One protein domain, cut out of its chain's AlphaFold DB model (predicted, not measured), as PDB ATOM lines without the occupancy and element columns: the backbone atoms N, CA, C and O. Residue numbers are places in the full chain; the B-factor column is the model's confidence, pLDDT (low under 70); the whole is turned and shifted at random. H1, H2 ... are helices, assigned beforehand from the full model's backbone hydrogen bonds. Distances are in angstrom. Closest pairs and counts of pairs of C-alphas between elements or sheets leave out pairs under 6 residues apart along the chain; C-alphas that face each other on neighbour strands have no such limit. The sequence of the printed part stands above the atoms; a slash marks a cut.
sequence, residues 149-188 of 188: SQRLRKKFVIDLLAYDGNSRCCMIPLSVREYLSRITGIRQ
ATOM      1  N   SER A 149      43.052  36.409  17.495       82.25
ATOM      2  CA  SER A 149      42.134  35.737  16.570       82.25
ATOM      3  C   SER A 149      41.109  36.677  15.931       82.25
ATOM      4  O   SER A 149      40.814  36.554  14.738       82.25
ATOM      5  N   GLN A 150      40.588  37.650  16.684       85.88
ATOM      6  CA  GLN A 150      39.615  38.613  16.174       85.88
ATOM      7  C   GLN A 150      40.265  39.564  15.174       85.88
ATOM      8  O   GLN A 150      39.708  39.802  14.099       85.88
ATOM      9  N   ARG A 151      41.462  40.072  15.488       84.62
ATOM     10  CA  ARG A 151      42.241  40.898  14.559       84.62
ATOM     11  C   ARG A 151      42.583  40.143  13.285       84.62
ATOM     12  O   ARG A 151      42.443  40.720  12.209       84.62
ATOM     13  N   LEU A 152      42.980  38.876  13.389       81.94
ATOM     14  CA  LEU A 152      43.352  38.056  12.235       81.94
ATOM     15  C   LEU A 152      42.186  37.808  11.293       81.94
ATOM     16  O   LEU A 152      42.288  38.081  10.097       81.94
ATOM     17  N   ARG A 153      41.054  37.362  11.839       83.50
ATOM     18  CA  ARG A 153      39.837  37.120  11.059       83.50
ATOM     19  C   ARG A 153      39.326  38.414  10.431       83.50
ATOM     20  O   ARG A 153      38.998  38.432   9.247       83.50
ATOM     21  N   LYS A 154      39.322  39.516  11.190       84.62
ATOM     22  CA  LYS A 154      38.927  40.835  10.682       84.62
ATOM     23  C   LYS A 154      39.839  41.293   9.547       84.62
ATOM     24  O   LYS A 154      39.337  41.721   8.514       84.62
ATOM     25  N   LYS A 155      41.160  41.195   9.723       80.69
ATOM     26  CA  LYS A 155      42.135  41.576   8.696       80.69
ATOM     27  C   LYS A 155      41.966  40.739   7.432       80.69
ATOM     28  O   LYS A 155      41.904  41.313   6.355       80.69
ATOM     29  N   PHE A 156      41.808  39.424   7.566       80.62
ATOM     30  CA  PHE A 156      41.555  38.539   6.431       80.62
ATOM     31  C   PHE A 156      40.309  38.947   5.637       80.62
ATOM     32  O   PHE A 156      40.373  39.064   4.418       80.62
ATOM     33  N   VAL A 157      39.188  39.217   6.316       80.12
ATOM     34  CA  VAL A 157      37.954  39.666   5.651       80.12
ATOM     35  C   VAL A 157      38.157  41.012   4.954       80.12
ATOM     36  O   VAL A 157      37.691  41.187   3.834       80.12
ATOM     37  N   ILE A 158      38.869  41.954   5.581       78.50
ATOM     38  CA  ILE A 158      39.191  43.246   4.960       78.50
ATOM     39  C   ILE A 158      40.032  43.046   3.701       78.50
ATOM     40  O   ILE A 158      39.667  43.573   2.657       78.50
ATOM     41  N   ASP A 159      41.117  42.274   3.785       76.69
ATOM     42  CA  ASP A 159      42.016  42.025   2.656       76.69
ATOM     43  C   ASP A 159      41.270  41.306   1.512       76.69
ATOM     44  O   ASP A 159      41.437  41.657   0.347       76.69
ATOM     45  N   LEU A 160      40.372  40.366   1.837       76.56
ATOM     46  CA  LEU A 160      39.516  39.682   0.865       76.56
ATOM     47  C   LEU A 160      38.551  40.651   0.165       76.56
ATOM     48  O   LEU A 160      38.400  40.593  -1.053       76.56
ATOM     49  N   LEU A 161      37.891  41.537   0.915       71.62
ATOM     50  CA  LEU A 161      36.924  42.496   0.368       71.62
ATOM     51  C   LEU A 161      37.591  43.649  -0.394       71.62
ATOM     52  O   LEU A 161      36.994  44.195  -1.317       71.62
ATOM     53  N   ALA A 162      38.805  44.026   0.003       69.81
ATOM     54  CA  ALA A 162      39.580  45.095  -0.614       69.81
ATOM     55  C   ALA A 162      40.407  44.624  -1.821       69.81
ATOM     56  O   ALA A 162      41.013  45.455  -2.488       69.81
ATOM     57  N   TYR A 163      40.459  43.318  -2.104       72.00
ATOM     58  CA  TYR A 163      41.187  42.790  -3.254       72.00
ATOM     59  C   TYR A 163      40.558  43.266  -4.569       72.00
ATOM     60  O   TYR A 163      39.396  42.974  -4.856       72.00
ATOM     61  N   ASP A 164      41.347  43.938  -5.405       64.25
ATOM     62  CA  ASP A 164      40.870  44.536  -6.657       64.25
ATOM     63  C   ASP A 164      40.275  43.500  -7.631       64.25
ATOM     64  O   ASP A 164      39.343  43.804  -8.373       64.25
ATOM     65  N   GLY A 165      40.713  42.237  -7.596       64.62
ATOM     66  CA  GLY A 165      40.092  41.170  -8.396       64.62
ATOM     67  C   GLY A 165      38.688  40.771  -7.917       64.62
ATOM     68  O   GLY A 165      37.860  40.333  -8.717       64.62
ATOM     69  N   ASN A 166      38.385  40.989  -6.634       62.62
ATOM     70  CA  ASN A 166      37.034  40.865  -6.071       62.62
ATOM     71  C   ASN A 166      36.220  42.146  -6.266       62.62
ATOM     72  O   ASN A 166      34.997  42.148  -6.095       62.62
ATOM     73  N   SER A 167      36.884  43.229  -6.667       57.00
ATOM     74  CA  SER A 167      36.265  44.504  -6.968       57.00
ATOM     75  C   SER A 167      35.556  44.440  -8.327       57.00
ATOM     76  O   SER A 167      35.879  45.093  -9.315       57.00
ATOM     77  N   ARG A 168      34.430  43.724  -8.366       58.66
ATOM     78  CA  ARG A 168      33.313  44.226  -9.169       58.66
ATOM     79  C   ARG A 168      32.791  45.463  -8.446       58.66
ATOM     80  O   ARG A 168      31.730  45.408  -7.836       58.66
ATOM     81  N   CYS A 169      33.544  46.570  -8.466       54.78
ATOM     82  CA  CYS A 169      33.187  47.829  -7.794       54.78
ATOM     83  C   CYS A 169      31.758  48.282  -8.134       54.78
ATOM     84  O   CYS A 169      31.091  48.910  -7.317       54.78
ATOM     85  N   CYS A 170      31.259  47.911  -9.316       58.28
ATOM     86  CA  CYS A 170      29.888  48.142  -9.759       58.28
ATOM     87  C   CYS A 170      28.812  47.314  -9.025       58.28
ATOM     88  O   CYS A 170      27.659  47.729  -9.003       58.28
ATOM     89  N   MET A 171      29.164  46.180  -8.416       59.03
ATOM     90  CA  MET A 171      28.253  45.250  -7.730       59.03
ATOM     91  C   MET A 171      28.296  45.380  -6.200       59.03
ATOM     92  O   MET A 171      27.413  44.856  -5.526       59.03
ATOM     93  N   ILE A 172      29.299  46.062  -5.632       67.06
ATOM     94  CA  ILE A 172      29.373  46.296  -4.183       67.06
ATOM     95  C   ILE A 172      28.421  47.452  -3.821       67.06
ATOM     96  O   ILE A 172      28.609  48.573  -4.322       67.06
ATOM     97  N   PRO A 173      27.419  47.232  -2.943       72.94
ATOM     98  CA  PRO A 173      26.513  48.288  -2.498       72.94
ATOM     99  C   PRO A 173      27.278  49.488  -1.931       72.94
ATOM    100  O   PRO A 173      28.292  49.323  -1.250       72.94
ATOM    101  N   LEU A 174      26.786  50.702  -2.197       75.44
ATOM    102  CA  LEU A 174      27.454  51.952  -1.809       75.44
ATOM    103  C   LEU A 174      27.768  52.003  -0.303       75.44
ATOM    104  O   LEU A 174      28.876  52.362   0.081       75.44
ATOM    105  N   SER A 175      26.841  51.535   0.536       77.31
ATOM    106  CA  SER A 175      27.007  51.469   1.995       77.31
ATOM    107  C   SER A 175      28.179  50.586   2.437       77.31
ATOM    108  O   SER A 175      28.872  50.906   3.403       77.31
ATOM    109  N   VAL A 176      28.440  49.490   1.720       74.44
ATOM    110  CA  VAL A 176      29.564  48.590   2.005       74.44
ATOM    111  C   VAL A 176      30.878  49.237   1.572       74.44
ATOM    112  O   VAL A 176      31.848  49.182   2.322       74.44
ATOM    113  N   ARG A 177      30.913  49.926   0.423       70.56
ATOM    114  CA  ARG A 177      32.100  50.686  -0.016       70.56
ATOM    115  C   ARG A 177      32.455  51.823   0.939       70.56
ATOM    116  O   ARG A 177      33.621  51.984   1.287       70.56
ATOM    117  N   GLU A 178      31.462  52.568   1.415       78.94
ATOM    118  CA  GLU A 178      31.664  53.622   2.414       78.94
ATOM    119  C   GLU A 178      32.162  53.074   3.753       78.94
ATOM    120  O   GLU A 178      32.979  53.703   4.424       78.94
ATOM    121  N   TYR A 179      31.693  51.894   4.159       79.88
ATOM    122  CA  TYR A 179      32.212  51.229   5.348       79.88
ATOM    123  C   TYR A 179      33.667  50.775   5.153       79.88
ATOM    124  O   TYR A 179      34.513  51.031   6.013       79.88
ATOM    125  N   LEU A 180      33.977  50.154   4.008       72.06
ATOM    126  CA  LEU A 180      35.324  49.694   3.663       72.06
ATOM    127  C   LEU A 180      36.332  50.850   3.587       72.06
ATOM    128  O   LEU A 180      37.447  50.717   4.092       72.06
ATOM    129  N   SER A 181      35.956  52.004   3.034       76.75
ATOM    130  CA  SER A 181      36.848  53.170   2.958       76.75
ATOM    131  C   SER A 181      37.191  53.741   4.340       76.75
ATOM    132  O   SER A 181      38.334  54.131   4.582       76.75
ATOM    133  N   ARG A 182      36.249  53.702   5.295       80.00
ATOM    134  CA  ARG A 182      36.482  54.133   6.686       80.00
ATOM    135  C   ARG A 182      37.462  53.232   7.436       80.00
ATOM    136  O   ARG A 182      38.211  53.730   8.269       80.00
ATOM    137  N   ILE A 183      37.450  51.925   7.170       75.81
ATOM    138  CA  ILE A 183      38.314  50.960   7.872       75.81
ATOM    139  C   ILE A 183      39.670  50.749   7.189       75.81
ATOM    140  O   ILE A 183      40.632  50.409   7.872       75.81
ATOM    141  N   THR A 184      39.755  50.934   5.868       70.00
ATOM    142  CA  THR A 184      41.004  50.765   5.099       70.00
ATOM    143  C   THR A 184      41.792  52.065   4.947       70.00
ATOM    144  O   THR A 184      42.993  52.015   4.698       70.00
ATOM    145  N   GLY A 185      41.145  53.229   5.083       68.25
ATOM    146  CA  GLY A 185      41.759  54.537   4.828       68.25
ATOM    147  C   GLY A 185      41.987  54.839   3.340       68.25
ATOM    148  O   GLY A 185      42.549  55.882   3.009       68.25
ATOM    149  N   ILE A 186      41.550  53.953   2.441       58.34
ATOM    150  CA  ILE A 186      41.666  54.112   0.991       58.34
ATOM    151  C   ILE A 186      40.361  54.729   0.478       58.34
ATOM    152  O   ILE A 186      39.278  54.178   0.685       58.34
ATOM    153  N   ARG A 187      40.448  55.888  -0.188       55.12
ATOM    154  CA  ARG A 187      39.319  56.438  -0.955       55.12
ATOM    155  C   ARG A 187      39.216  55.659  -2.270       55.12
ATOM    156  O   ARG A 187      40.148  55.724  -3.065       55.12
ATOM    157  N   GLN A 188      38.127  54.906  -2.431       54.94
ATOM    158  CA  GLN A 188      37.746  54.246  -3.685       54.94
ATOM    159  C   GLN A 188      37.050  55.223  -4.626       54.94
ATOM    160  O   GLN A 188      36.319  56.100  -4.107       54.94
TER     161      GLN A 188
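This is residues 149 to 188 of the 188 residues of an uncharacterized protein of Sorghum bicolor (UniProt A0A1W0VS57). Two helices are joined by a wide loop and meet loosely near one end of the first: H1 is an arm whose residues 149 to 154 stick out free, and after the loop H2 folds back toward residues 158 to 162 of H1, at a steep tilt of 56 degrees to it. Residues 163 to 168 of the loop also stand free. The printed part has 40 residues with two named helices, H1 then H2, and no named strand; its class is all helix, with 25 residues in the helices. It is only just compact, close to loose, with a radius of gyration of the C-alphas of 10.3 A, and elongated, spanning 31 by 20 by 15 A.

H1 takes residues 149 to 162 and is 19.7 A long from its first C-alpha, Ser 149 at (42.134, 35.737, 16.570), to its last, Ala 162 at (39.580, 45.095, -0.614). H2 takes residues 174 to 184 and is 15.3 A long, ending with the C-alpha of Thr 184 at (41.004, 50.765, 5.099). Residues 185 to 188 follow it.

H1 and H2 only just touch, with 3 pairs of C-alphas within 8 A. H1 touches H2 with residues 158 to 162 alone. The closest C-alphas of the two helices, those of Ala 162 and Leu 180, are 7.6 A apart. The helices run opposite ways, and their centres are 14.0 A apart. In H1 and H2 every O i to N i+4 pair is within hydrogen-bond range.

The two C-alphas farthest apart, those of Ser 149 and Cys 170, are 31.6 A apart. The printed part has no cut, and it ends at Gln 188, the chain's last residue. The link from H1 to H2, with 11 residues between them, is long. The mean pLDDT of the printed part is 71.9, and the model's confidence is low, under 70, at residue 162, residues 164 to 172 and residues 185 to 188.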